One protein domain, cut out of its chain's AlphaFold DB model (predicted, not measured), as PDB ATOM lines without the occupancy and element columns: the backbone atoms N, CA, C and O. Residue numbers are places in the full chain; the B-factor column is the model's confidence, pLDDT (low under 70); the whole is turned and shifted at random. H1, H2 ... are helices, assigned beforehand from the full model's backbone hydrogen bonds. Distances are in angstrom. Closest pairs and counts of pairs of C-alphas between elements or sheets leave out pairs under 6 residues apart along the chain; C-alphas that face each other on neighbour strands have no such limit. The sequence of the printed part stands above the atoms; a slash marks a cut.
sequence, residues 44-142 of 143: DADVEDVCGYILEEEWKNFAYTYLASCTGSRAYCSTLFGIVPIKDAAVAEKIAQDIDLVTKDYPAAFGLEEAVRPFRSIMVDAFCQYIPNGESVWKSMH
ATOM      1  N   ASP A  44      81.687  85.939  79.928       56.62
ATOM      2  CA  ASP A  44      82.042  87.207  79.297       56.62
ATOM      3  C   ASP A  44      80.895  88.217  79.451       56.62
ATOM      4  O   ASP A  44      79.811  88.040  78.887       56.62
ATOM      5  N   ALA A  45      81.143  89.277  80.226       60.38
ATOM      6  CA  ALA A  45      80.141  90.273  80.613       60.38
ATOM      7  C   ALA A  45      79.461  90.952  79.407       60.38
ATOM      8  O   ALA A  45      78.258  91.201  79.437       60.38
ATOM      9  N   ASP A  46      80.204  91.176  78.320       61.44
ATOM     10  CA  ASP A  46      79.715  91.892  77.135       61.44
ATOM     11  C   ASP A  46      78.663  91.095  76.335       61.44
ATOM     12  O   ASP A  46      77.801  91.670  75.674       61.44
ATOM     13  N   VAL A  47      78.709  89.758  76.384       61.41
ATOM     14  CA  VAL A  47      77.756  88.886  75.669       61.41
ATOM     15  C   VAL A  47      76.500  88.638  76.508       61.41
ATOM     16  O   VAL A  47      75.407  88.482  75.955       61.41
ATOM     17  N   GLU A  48      76.631  88.616  77.839       62.56
ATOM     18  CA  GLU A  48      75.496  88.450  78.754       62.56
ATOM     19  C   GLU A  48      74.592  89.691  78.767       62.56
ATOM     20  O   GLU A  48      73.373  89.531  78.775       62.56
ATOM     21  N   ASP A  49      75.160  90.897  78.653       63.91
ATOM     22  CA  ASP A  49      74.408  92.160  78.591       63.91
ATOM     23  C   ASP A  49      73.529  92.258  77.329       63.91
ATOM     24  O   ASP A  49      72.324  92.505  77.408       63.91
ATOM     25  N   VAL A  50      74.087  91.935  76.156       68.12
ATOM     26  CA  VAL A  50      73.332  91.924  74.888       68.12
ATOM     27  C   VAL A  50      72.248  90.840  74.890       68.12
ATOM     28  O   VAL A  50      71.122  91.084  74.458       68.12
ATOM     29  N   CYS A  51      72.568  89.639  75.381       75.75
ATOM     30  CA  CYS A  51      71.606  88.539  75.474       75.75
ATOM     31  C   CYS A  51      70.476  88.852  76.470       75.75
ATOM     32  O   CYS A  51      69.313  88.568  76.186       75.75
ATOM     33  N   GLY A  52      70.810  89.479  77.602       81.38
ATOM     34  CA  GLY A  52      69.856  89.922  78.616       81.38
ATOM     35  C   GLY A  52      68.892  90.980  78.085       81.38
ATOM     36  O   GLY A  52      67.683  90.817  78.230       81.38
ATOM     37  N   TYR A  53      69.406  92.001  77.391       86.12
ATOM     38  CA  TYR A  53      68.582  93.037  76.765       86.12
ATOM     39  C   TYR A  53      67.616  92.466  75.715       86.12
ATOM     40  O   TYR A  53      66.429  92.789  75.723       86.12
ATOM     41  N   ILE A  54      68.098  91.587  74.826       90.62
ATOM     42  CA  ILE A  54      67.244  90.959  73.804       90.62
ATOM     43  C   ILE A  54      66.134  90.139  74.468       90.62
ATOM     44  O   ILE A  54      64.980  90.223  74.057       90.62
ATOM     45  N   LEU A  55      66.467  89.369  75.509       91.88
ATOM     46  CA  LEU A  55      65.484  88.567  76.231       91.88
ATOM     47  C   LEU A  55      64.428  89.437  76.927       91.88
ATOM     48  O   LEU A  55      63.249  89.094  76.906       91.88
ATOM     49  N   GLU A  56      64.830  90.571  77.502       93.44
ATOM     50  CA  GLU A  56      63.907  91.531  78.111       93.44
ATOM     51  C   GLU A  56      62.919  92.107  77.084       93.44
ATOM     52  O   GLU A  56      61.715  92.164  77.345       93.44
ATOM     53  N   GLU A  57      63.398  92.492  75.899       94.31
ATOM     54  CA  GLU A  57      62.547  92.995  74.813       94.31
ATOM     55  C   GLU A  57      61.591  91.915  74.279       94.31
ATOM     56  O   GLU A  57      60.408  92.188  74.060       94.31
ATOM     57  N   GLU A  58      62.055  90.670  74.147       96.19
ATOM     58  CA  GLU A  58      61.196  89.532  73.801       96.19
ATOM     59  C   GLU A  58      60.123  89.292  74.872       96.19
ATOM     60  O   GLU A  58      58.960  89.054  74.539       96.19
ATOM     61  N   TRP A  59      60.463  89.420  76.158       97.50
ATOM     62  CA  TRP A  59      59.493  89.326  77.250       97.50
ATOM     63  C   TRP A  59      58.472  90.460  77.234       97.50
ATOM     64  O   TRP A  59      57.287  90.196  77.444       97.50
ATOM     65  N   LYS A  60      58.877  91.700  76.933       97.06
ATOM     66  CA  LYS A  60      57.937  92.819  76.753       97.06
ATOM     67  C   LYS A  60      56.986  92.543  75.594       97.06
ATOM     68  O   LYS A  60      55.770  92.653  75.753       97.06
ATOM     69  N   ASN A  61      57.519  92.134  74.443       97.00
ATOM     70  CA  ASN A  61      56.717  91.795  73.270       97.00
ATOM     71  C   ASN A  61      55.746  90.636  73.557       97.00
ATOM     72  O   ASN A  61      54.562  90.707  73.209       97.00
ATOM     73  N   PHE A  62      56.220  89.596  74.248       96.56
ATOM     74  CA  PHE A  62      55.394  88.492  74.725       96.56
ATOM     75  C   PHE A  62      54.268  88.991  75.636       96.56
ATOM     76  O   PHE A  62      53.109  88.655  75.396       96.56
ATOM     77  N   ALA A  63      54.580  89.821  76.634       97.25
ATOM     78  CA  ALA A  63      53.607  90.343  77.586       97.25
ATOM     79  C   ALA A  63      52.502  91.141  76.880       97.25
ATOM     80  O   ALA A  63      51.319  90.869  77.087       97.25
ATOM     81  N   TYR A  64      52.858  92.061  75.978       95.06
ATOM     82  CA  TYR A  64      51.865  92.808  75.203       95.06
ATOM     83  C   TYR A  64      51.034  91.905  74.290       95.06
ATOM     84  O   TYR A  64      49.816  92.073  74.206       95.06
ATOM     85  N   THR A  65      51.658  90.922  73.637       95.31
ATOM     86  CA  THR A  65      50.950  89.964  72.773       95.31
ATOM     87  C   THR A  65      49.967  89.110  73.576       95.31
ATOM     88  O   THR A  65      48.832  88.888  73.142       95.31
ATOM     89  N   TYR A  66      50.368  88.662  74.766       94.00
ATOM     90  CA  TYR A  66      49.516  87.939  75.702       94.00
ATOM     91  C   TYR A  66      48.319  88.796  76.140       94.00
ATOM     92  O   TYR A  66      47.174  88.371  75.985       94.00
ATOM     93  N   LEU A  67      48.559  90.029  76.593       93.19
ATOM     94  CA  LEU A  67      47.504  90.942  77.048       93.19
ATOM     95  C   LEU A  67      46.521  91.290  75.925       93.19
ATOM     96  O   LEU A  67      45.311  91.216  76.133       93.19
ATOM     97  N   ALA A  68      47.023  91.586  74.723       90.69
ATOM     98  CA  ALA A  68      46.195  91.825  73.543       90.69
ATOM     99  C   ALA A  68      45.348  90.597  73.173       90.69
ATOM    100  O   ALA A  68      44.195  90.729  72.756       90.69
ATOM    101  N   SER A  69      45.891  89.392  73.359       88.44
ATOM    102  CA  SER A  69      45.154  88.145  73.142       88.44
ATOM    103  C   SER A  69      44.050  87.951  74.184       88.44
ATOM    104  O   SER A  69      42.940  87.552  73.827       88.44
ATOM    105  N   CYS A  70      44.311  88.267  75.456       87.44
ATOM    106  CA  CYS A  70      43.311  88.179  76.521       87.44
ATOM    107  C   CYS A  70      42.167  89.183  76.326       87.44
ATOM    108  O   CYS A  70      41.005  88.803  76.452       87.44
ATOM    109  N   THR A  71      42.465  90.436  75.971       84.69
ATOM    110  CA  THR A  71      41.442  91.483  75.791       84.69
ATOM    111  C   THR A  71      40.708  91.384  74.451       84.69
ATOM    112  O   THR A  71      39.526  91.717  74.367       84.69
ATOM    113  N   GLY A  72      41.371  90.892  73.399       78.00
ATOM    114  CA  GLY A  72      40.781  90.689  72.073       78.00
ATOM    115  C   GLY A  72      39.964  89.398  71.933       78.00
ATOM    116  O   GLY A  72      39.170  89.262  70.998       78.00
ATOM    117  N   SER A  73      40.127  88.436  72.846       72.56
ATOM    118  CA  SER A  73      39.444  87.143  72.779       72.56
ATOM    119  C   SER A  73      38.062  87.181  73.429       72.56
ATOM    120  O   SER A  73      37.921  87.230  74.651       72.56
ATOM    121  N   ARG A  74      37.006  87.010  72.619       63.22
ATOM    122  CA  ARG A  74      35.637  86.825  73.139       63.22
ATOM    123  C   ARG A  74      35.532  85.670  74.129       63.22
ATOM    124  O   ARG A  74      34.744  85.778  75.056       63.22
ATOM    125  N   ALA A  75      36.275  84.579  73.940       64.25
ATOM    126  CA  ALA A  75      36.207  83.420  74.831       64.25
ATOM    127  C   ALA A  75      36.774  83.736  76.224       64.25
ATOM    128  O   ALA A  75      36.250  83.247  77.222       64.25
ATOM    129  N   TYR A  76      37.798  84.590  76.294       59.31
ATOM    130  CA  TYR A  76      38.374  85.033  77.560       59.31
ATOM    131  C   TYR A  76      37.468  86.062  78.266       59.31
ATOM    132  O   TYR A  76      37.309  85.992  79.484       59.31
ATOM    133  N   CYS A  77      36.788  86.925  77.498       59.16
ATOM    134  CA  CYS A  77      35.837  87.939  77.983       59.16
ATOM    135  C   CYS A  77      34.385  87.442  78.180       59.16
ATOM    136  O   CYS A  77      33.526  88.221  78.594       59.16
ATOM    137  N   SER A  78      34.065  86.178  77.872       52.25
ATOM    138  CA  SER A  78      32.700  85.625  77.956       52.25
ATOM    139  C   SER A  78      32.654  84.433  78.904       52.25
ATOM    140  O   SER A  78      32.803  83.284  78.493       52.25
ATOM    141  N   THR A  79      32.428  84.669  80.191       53.50
ATOM    142  CA  THR A  79      32.176  83.573  81.138       53.50
ATOM    143  C   THR A  79      31.195  83.979  82.240       53.50
ATOM    144  O   THR A  79      31.550  84.142  83.397       53.50
ATOM    145  N   LEU A  80      29.916  84.079  81.864       45.53
ATOM    146  CA  LEU A  80      28.832  83.336  82.518       45.53
ATOM    147  C   LEU A  80      27.732  83.089  81.459       45.53
ATOM    148  O   LEU A  80      27.125  84.029  80.949       45.53
ATOM    149  N   PHE A  81      27.527  81.825  81.070       50.88
ATOM    150  CA  PHE A  81      26.480  81.374  80.128       50.88
ATOM    151  C   PHE A  81      26.467  81.983  78.708       50.88
ATOM    152  O   PHE A  81      25.406  82.049  78.104       50.88
ATOM    153  N   GLY A  82      27.595  82.424  78.138       52.81
ATOM    154  CA  GLY A  82      27.680  82.812  76.711       52.81
ATOM    155  C   GLY A  82      26.753  83.955  76.255       52.81
ATOM    156  O   GLY A  82      26.625  84.192  75.058       52.81
ATOM    157  N   ILE A  83      26.096  84.638  77.197       55.50
ATOM    158  CA  ILE A  83      25.026  85.614  76.941       55.50
ATOM    159  C   ILE A  83      25.333  86.958  77.621       55.50
ATOM    160  O   ILE A  83      24.849  87.992  77.166       55.50
ATOM    161  N   VAL A  84      26.164  86.979  78.670       46.31
ATOM    162  CA  VAL A  84      26.472  88.200  79.427       46.31
ATOM    163  C   VAL A  84      27.926  88.629  79.177       46.31
ATOM    164  O   VAL A  84      28.832  87.857  79.499       46.31
ATOM    165  N   PRO A  85      28.180  89.829  78.618       52.00
ATOM    166  CA  PRO A  85      29.532  90.369  78.519       52.00
ATOM    167  C   PRO A  85      30.105  90.594  79.924       52.00
ATOM    168  O   PRO A  85      29.460  91.215  80.773       52.00
ATOM    169  N   ILE A  86      31.310  90.076  80.179       56.66
ATOM    170  CA  ILE A  86      32.048  90.384  81.406       56.66
ATOM    171  C   ILE A  86      32.390  91.881  81.374       56.66
ATOM    172  O   ILE A  86      32.812  92.402  80.345       56.66
ATOM    173  N   LYS A  87      32.184  92.585  82.494       62.59
ATOM    174  CA  LYS A  87      32.635  93.977  82.638       62.59
ATOM    175  C   LYS A  87      34.160  94.012  82.544       62.59
ATOM    176  O   LYS A  87      34.801  93.201  83.204       62.59
ATOM    177  N   ASP A  88      34.728  94.981  81.833       69.00
ATOM    178  CA  ASP A  88      36.181  95.108  81.614       69.00
ATOM    179  C   ASP A  88      37.023  94.954  82.901       69.00
ATOM    180  O   ASP A  88      38.096  94.356  82.878       69.00
ATOM    181  N   ALA A  89      36.492  95.391  84.049       74.00
ATOM    182  CA  ALA A  89      37.115  95.225  85.365       74.00
ATOM    183  C   ALA A  89      37.334  93.756  85.790       74.00
ATOM    184  O   ALA A  89      38.384  93.431  86.332       74.00
ATOM    185  N   ALA A  90      36.384  92.857  85.522       80.31
ATOM    186  CA  ALA A  90      36.511  91.441  85.880       80.31
ATOM    187  C   ALA A  90      37.445  90.680  84.919       80.31
ATOM    188  O   ALA A  90      38.061  89.691  85.309       80.31
ATOM    189  N   VAL A  91      37.595  91.155  83.676       84.38
ATOM    190  CA  VAL A  91      38.638  90.651  82.767       84.38
ATOM    191  C   VAL A  91      40.017  91.081  83.266       84.38
ATOM    192  O   VAL A  91      40.915  90.248  83.331       84.38
ATOM    193  N   ALA A  92      40.179  92.346  83.666       89.00
ATOM    194  CA  ALA A  92      41.429  92.852  84.228       89.00
ATOM    195  C   ALA A  92      41.857  92.081  85.487       89.00
ATOM    196  O   ALA A  92      43.012  91.676  85.587       89.00
ATOM    197  N   GLU A  93      40.926  91.826  86.409       90.69
ATOM    198  CA  GLU A  93      41.188  91.046  87.625       90.69
ATOM    199  C   GLU A  93      41.626  89.613  87.298       90.69
ATOM    200  O   GLU A  93      42.622  89.132  87.834       90.69
ATOM    201  N   LYS A  94      40.946  88.949  86.358       89.88
ATOM    202  CA  LYS A  94      41.314  87.598  85.922       89.88
ATOM    203  C   LYS A  94      42.715  87.545  85.306       89.88
ATOM    204  O   LYS A  94      43.485  86.650  85.632       89.88
ATOM    205  N   ILE A  95      43.063  88.509  84.449       93.06
ATOM    206  CA  ILE A  95      44.413  88.596  83.870       93.06
ATOM    207  C   ILE A  95      45.445  88.797  84.983       93.06
ATOM    208  O   ILE A  95      46.485  88.144  84.974       93.06
ATOM    209  N   ALA A  96      45.164  89.672  85.951       94.81
ATOM    210  CA  ALA A  96      46.070  89.901  87.068       94.81
ATOM    211  C   ALA A  96      46.270  88.633  87.919       94.81
ATOM    212  O   ALA A  96      47.404  88.311  88.273       94.81
ATOM    213  N   GLN A  97      45.200  87.875  88.175       94.31
ATOM    214  CA  GLN A  97      45.256  86.576  88.854       94.31
ATOM    215  C   GLN A  97      46.073  85.548  88.065       94.31
ATOM    216  O   GLN A  97      46.906  84.865  88.653       94.31
ATOM    217  N   ASP A  98      45.885  85.457  86.746       94.81
ATOM    218  CA  ASP A  98      46.655  84.547  85.890       94.81
ATOM    219  C   ASP A  98      48.156  84.899  85.906       94.81
ATOM    220  O   ASP A  98      49.005  84.003  85.971       94.81
ATOM    221  N   ILE A  99      48.496  86.197  85.889       96.44
ATOM    222  CA  ILE A  99      49.884  86.666  86.011       96.44
ATOM    223  C   ILE A  99      50.464  86.243  87.362       96.44
ATOM    224  O   ILE A  99      51.550  85.661  87.387       96.44
ATOM    225  N   ASP A 100      49.773  86.492  88.476       96.38
ATOM    226  CA  ASP A 100      50.269  86.122  89.808       96.38
ATOM    227  C   ASP A 100      50.401  84.595  89.954       96.38
ATOM    228  O   ASP A 100      51.440  84.093  90.385       96.38
ATOM    229  N   LEU A 101      49.427  83.834  89.457       94.81
ATOM    230  CA  LEU A 101      49.459  82.375  89.476       94.81
ATOM    231  C   LEU A 101      50.714  81.818  88.782       94.81
ATOM    232  O   LEU A 101      51.428  80.984  89.339       94.81
ATOM    233  N   VAL A 102      51.006  82.287  87.566       95.00
ATOM    234  CA  VAL A 102      52.106  81.755  86.743       95.00
ATOM    235  C   VAL A 102      53.470  82.297  87.164       95.00
ATOM    236  O   VAL A 102      54.471  81.591  87.042       95.00
ATOM    237  N   THR A 103      53.535  83.537  87.650       96.00
ATOM    238  CA  THR A 103      54.813  84.217  87.922       96.00
ATOM    239  C   THR A 103      55.204  84.256  89.397       96.00
ATOM    240  O   THR A 103      56.350  84.586  89.706       96.00
ATOM    241  N   LYS A 104      54.291  83.903  90.308       94.88
ATOM    242  CA  LYS A 104      54.517  83.892  91.758       94.88
ATOM    243  C   LYS A 104      54.108  82.558  92.376       94.88
ATOM    244  O   LYS A 104      54.979  81.886  92.918       94.88
ATOM    245  N   ASP A 105      52.857  82.124  92.238       94.88
ATOM    246  CA  ASP A 105      52.366  80.961  92.996       94.88
ATOM    247  C   ASP A 105      52.963  79.631  92.507       94.88
ATOM    248  O   ASP A 105      53.456  78.834  93.310       94.88
ATOM    249  N   TYR A 106      52.986  79.389  91.189       94.50
ATOM    250  CA  TYR A 106      53.620  78.190  90.628       94.50
ATOM    251  C   TYR A 106      55.129  78.131  90.911       94.50
ATOM    252  O   TYR A 106      55.591  77.076  91.352       94.50
ATOM    253  N   PRO A 107      55.920  79.209  90.719       94.88
ATOM    254  CA  PRO A 107      57.325  79.223  91.124       94.88
ATOM    255  C   PRO A 107      57.536  79.022  92.632       94.88
ATOM    256  O   PRO A 107      58.443  78.276  93.013       94.88
ATOM    257  N   ALA A 108      56.694  79.623  93.479       94.31
ATOM    258  CA  ALA A 108      56.822  79.549  94.936       94.31
ATOM    259  C   ALA A 108      56.635  78.144  95.498       94.31
ATOM    260  O   ALA A 108      57.335  77.747  96.430       94.31
ATOM    261  N   ALA A 109      55.781  77.334  94.870       92.94
ATOM    262  CA  ALA A 109      55.637  75.924  95.225       92.94
ATOM    263  C   ALA A 109      56.958  75.126  95.122       92.94
ATOM    264  O   ALA A 109      57.068  74.041  95.694       92.94
ATOM    265  N   PHE A 110      57.968  75.644  94.408       93.06
ATOM    266  CA  PHE A 110      59.222  74.941  94.135       93.06
ATOM    267  C   PHE A 110      60.501  75.731  94.450       93.06
ATOM    268  O   PHE A 110      61.584  75.207  94.147       93.06
ATOM    269  N   GLY A 111      60.390  76.923  95.053       92.56
ATOM    270  CA  GLY A 111      61.517  77.795  95.412       92.56
ATOM    271  C   GLY A 111      62.172  78.498  94.216       92.56
ATOM    272  O   GLY A 111      63.394  78.622  94.177       92.56
ATOM    273  N   LEU A 112      61.393  78.854  93.188       93.25
ATOM    274  CA  LEU A 112      61.882  79.423  91.922       93.25
ATOM    275  C   LEU A 112      61.574  80.924  91.751       93.25
ATOM    276  O   LEU A 112      61.806  81.478  90.678       93.25
ATOM    277  N   GLU A 113      61.060  81.594  92.779       92.56
ATOM    278  CA  GLU A 113      60.576  82.979  92.716       92.56
ATOM    279  C   GLU A 113      61.664  83.963  92.278       92.56
ATOM    280  O   GLU A 113      61.412  84.843  91.456       92.56
ATOM    281  N   GLU A 114      62.888  83.795  92.785       92.00
ATOM    282  CA  GLU A 114      64.021  84.664  92.443       92.00
ATOM    283  C   GLU A 114      64.388  84.571  90.961       92.00
ATOM    284  O   GLU A 114      64.646  85.591  90.324       92.00
ATOM    285  N   ALA A 115      64.356  83.363  90.390       91.12
ATOM    286  CA  ALA A 115      64.646  83.154  88.975       91.12
ATOM    287  C   ALA A 115      63.583  83.808  88.078       91.12
ATOM    288  O   ALA A 115      63.901  84.334  87.015       91.12
ATOM    289  N   VAL A 116      62.318  83.797  88.513       95.50
ATOM    290  CA  VAL A 116      61.181  84.321  87.740       95.50
ATOM    291  C   VAL A 116      60.968  85.825  87.948       95.50
ATOM    292  O   VAL A 116      60.310  86.467  87.128       95.50
ATOM    293  N   ARG A 117      61.552  86.428  88.993       95.19
ATOM    294  CA  ARG A 117      61.336  87.839  89.358       95.19
ATOM    295  C   ARG A 117      61.487  88.831  88.189       95.19
ATOM    296  O   ARG A 117      60.594  89.671  88.065       95.19
ATOM    297  N   PRO A 118      62.533  88.778  87.337       95.12
ATOM    298  CA  PRO A 118      62.676  89.735  86.235       95.12
ATOM    299  C   PRO A 118      61.512  89.651  85.239       95.12
ATOM    300  O   PRO A 118      60.900  90.664  84.906       95.12
ATOM    301  N   PHE A 119      61.136  88.430  84.852       96.75
ATOM    302  CA  PHE A 119      59.992  88.182  83.978       96.75
ATOM    303  C   PHE A 119      58.676  88.639  84.618       96.75
ATOM    304  O   PHE A 119      57.864  89.292  83.962       96.75
ATOM    305  N   ARG A 120      58.479  88.368  85.918       97.50
ATOM    306  CA  ARG A 120      57.307  88.849  86.663       97.50
ATOM    307  C   ARG A 120      57.187  90.367  86.591       97.50
ATOM    308  O   ARG A 120      56.095  90.853  86.321       97.50
ATOM    309  N   SER A 121      58.277  91.101  86.825       97.62
ATOM    310  CA  SER A 121      58.255  92.570  86.777       97.62
ATOM    311  C   SER A 121      57.726  93.063  85.434       97.62
ATOM    312  O   SER A 121      56.790  93.850  85.405       97.62
ATOM    313  N   ILE A 122      58.237  92.510  84.332       98.06
ATOM    314  CA  ILE A 122      57.828  92.893  82.975       98.06
ATOM    315  C   ILE A 122      56.351  92.588  82.723       98.06
ATOM    316  O   ILE A 122      55.643  93.427  82.171       98.06
ATOM    317  N   MET A 123      55.865  91.416  83.143       98.25
ATOM    318  CA  MET A 123      54.449  91.057  82.995       98.25
ATOM    319  C   MET A 123      53.535  92.018  83.770       98.25
ATOM    320  O   MET A 123      52.499  92.431  83.247       98.25
ATOM    321  N   VAL A 124      53.927  92.403  84.989       97.88
ATOM    322  CA  VAL A 124      53.177  93.350  85.829       97.88
ATOM    323  C   VAL A 124      53.222  94.762  85.252       97.88
ATOM    324  O   VAL A 124      52.181  95.414  85.163       97.88
ATOM    325  N   ASP A 125      54.391  95.221  84.813       98.06
ATOM    326  CA  ASP A 125      54.564  96.543  84.211       98.06
ATOM    327  C   ASP A 125      53.740  96.659  82.923       98.06
ATOM    328  O   ASP A 125      52.979  97.614  82.751       98.06
ATOM    329  N   ALA A 126      53.807  95.646  82.053       97.69
ATOM    330  CA  ALA A 126      53.002  95.582  80.840       97.69
ATOM    331  C   ALA A 126      51.498  95.564  81.155       97.69
ATOM    332  O   ALA A 126      50.736  96.285  80.511       97.69
ATOM    333  N   PHE A 127      51.063  94.800  82.164       96.88
ATOM    334  CA  PHE A 127      49.669  94.789  82.612       96.88
ATOM    335  C   PHE A 127      49.211  96.178  83.066       96.88
ATOM    336  O   PHE A 127      48.190  96.674  82.587       96.88
ATOM    337  N   CYS A 128      49.983  96.831  83.939       96.12
ATOM    338  CA  CYS A 128      49.655  98.150  84.476       96.12
ATOM    339  C   CYS A 128      49.583  99.227  83.385       96.12
ATOM    340  O   CYS A 128      48.766 100.140  83.489       96.12
ATOM    341  N   GLN A 129      50.418  99.117  82.347       95.44
ATOM    342  CA  GLN A 129      50.453 100.059  81.229       95.44
ATOM    343  C   GLN A 129      49.368  99.798  80.176       95.44
ATOM    344  O   GLN A 129      48.817 100.745  79.618       95.44
ATOM    345  N   TYR A 130      49.084  98.529  79.866       93.12
ATOM    346  CA  TYR A 130      48.189  98.151  78.770       93.12
ATOM    347  C   TYR A 130      46.715  98.119  79.190       93.12
ATOM    348  O   TYR A 130      45.837  98.490  78.409       93.12
ATOM    349  N   ILE A 131      46.422  97.664  80.411       90.81
ATOM    350  CA  ILE A 131      45.050  97.516  80.897       90.81
ATOM    351  C   ILE A 131      44.562  98.844  81.495       90.81
ATOM    352  O   ILE A 131      45.220  99.399  82.377       90.81
ATOM    353  N   PRO A 132      43.388  99.362  81.085       88.00
ATOM    354  CA  PRO A 132      42.808 100.554  81.696       88.00
ATOM    355  C   PRO A 132      42.616 100.378  83.207       88.00
ATOM    356  O   PRO A 132      41.980  99.425  83.651       88.00
ATOM    357  N   ASN A 133      43.144 101.316  83.998       88.31
ATOM    358  CA  ASN A 133      43.200 101.239  85.466       88.31
ATOM    359  C   ASN A 133      43.973 100.017  86.014       88.31
ATOM    360  O   ASN A 133      43.779  99.654  87.175       88.31
ATOM    361  N   GLY A 134      44.854  99.400  85.217       90.94
ATOM    362  CA  GLY A 134      45.595  98.189  85.582       90.94
ATOM    363  C   GLY A 134      46.372  98.328  86.890       90.94
ATOM    364  O   GLY A 134      46.263  97.466  87.754       90.94
ATOM    365  N   GLU A 135      47.056  99.454  87.112       93.81
ATOM    366  CA  GLU A 135      47.772  99.704  88.373       93.81
ATOM    367  C   GLU A 135      46.838  99.680  89.600       93.81
ATOM    368  O   GLU A 135      47.185  99.119  90.640       93.81
ATOM    369  N   SER A 136      45.635 100.251  89.484       93.12
ATOM    370  CA  SER A 136      44.650 100.244  90.573       93.12
ATOM    371  C   SER A 136      44.131  98.835  90.848       93.12
ATOM    372  O   SER A 136      43.987  98.463  92.011       93.12
ATOM    373  N   VAL A 137      43.856  98.061  89.793       92.31
ATOM    374  CA  VAL A 137      43.429  96.658  89.913       92.31
ATOM    375  C   VAL A 137      44.525  95.847  90.598       92.31
ATOM    376  O   VAL A 137      44.263  95.171  91.591       92.31
ATOM    377  N   TRP A 138      45.767  95.987  90.130       94.50
ATOM    378  CA  TRP A 138      46.916  95.266  90.664       94.50
ATOM    379  C   TRP A 138      47.137  95.542  92.156       94.50
ATOM    380  O   TRP A 138      47.310  94.604  92.936       94.50
ATOM    381  N   LYS A 139      47.077  96.821  92.561       93.81
ATOM    382  CA  LYS A 139      47.193  97.235  93.968       93.81
ATOM    383  C   LYS A 139      46.083  96.647  94.828       93.81
ATOM    384  O   LYS A 139      46.388  96.046  95.847       93.81
ATOM    385  N   SER A 140      44.826  96.730  94.386       92.00
ATOM    386  CA  SER A 140      43.682  96.230  95.164       92.00
ATOM    387  C   SER A 140      43.724  94.724  95.453       92.00
ATOM    388  O   SER A 140      43.124  94.273  96.422       92.00
ATOM    389  N   MET A 141      44.438  93.941  94.638       89.25
ATOM    390  CA  MET A 141      44.637  92.507  94.873       89.25
ATOM    391  C   MET A 141      45.732  92.187  95.902       89.25
ATOM    392  O   MET A 141      45.812  91.052  96.365       89.25
ATOM    393  N   HIS A 142      46.604  93.151  96.206       85.06
ATOM    394  CA  HIS A 142      47.810  92.969  97.019       85.06
ATOM    395  C   HIS A 142      47.828  93.828  98.296       85.06
ATOM    396  O   HIS A 142      48.830  93.810  99.015       85.06
TER     397      HIS A 142
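Overview. This is residues 44 to 142 of the 143 residues of an uncharacterized protein of Roseburia intestinalis XB6B4 (UniProt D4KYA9). A long helix, H1, crosses a helical hairpin of H3 and H4, with residues 44 to 54 sticking out free; short H5 packs on the hairpin, and tiny H2 follows H1. The printed part has 99 residues, of which 78 are in five named helices, H1 to H5 in order along the chain, with no named strand, and its class is all helix; it is only just loose, close to compact, with a radius of gyration of the C-alphas of 15.5 A and spans of 57 by 27 by 22 A.

Arrangement. Start at H1, residues 45 to 72: its residues 56 to 67 touch H4, residues 113 to 130, at a steep tilt of 49 degrees, closest at the C-alphas of Ala 63 and Met 123, 5.5 A. H2, residues 74 to 77, only just touches H1, only at the corner, C-alphas 70 and 76 being 5.9 A apart. H3, residues 88 to 108, and H4 form a hairpin at a shallow tilt of 11 degrees, closest at C-alphas 107 and 113, 5.2 A. H5, residues 134 to 140, touches H3, closest at C-alphas 137 and 93, 6.5 A. O i to N i+4 pairs are within hydrogen-bond range throughout H5, in 23 of 24 in H1, 15 of 17 in H3 and 12 of 14 in H4.

Along the chain. Find C-alpha 45 at (80.141, 90.273, 80.613); H1 runs 40.3 A. H5 ends at C-alpha 140, (43.682, 96.230, 95.164).

Size, cuts and confidence. The printed part has no cut. Residues 44 to 50 and 74 to 88 have pLDDT under 70.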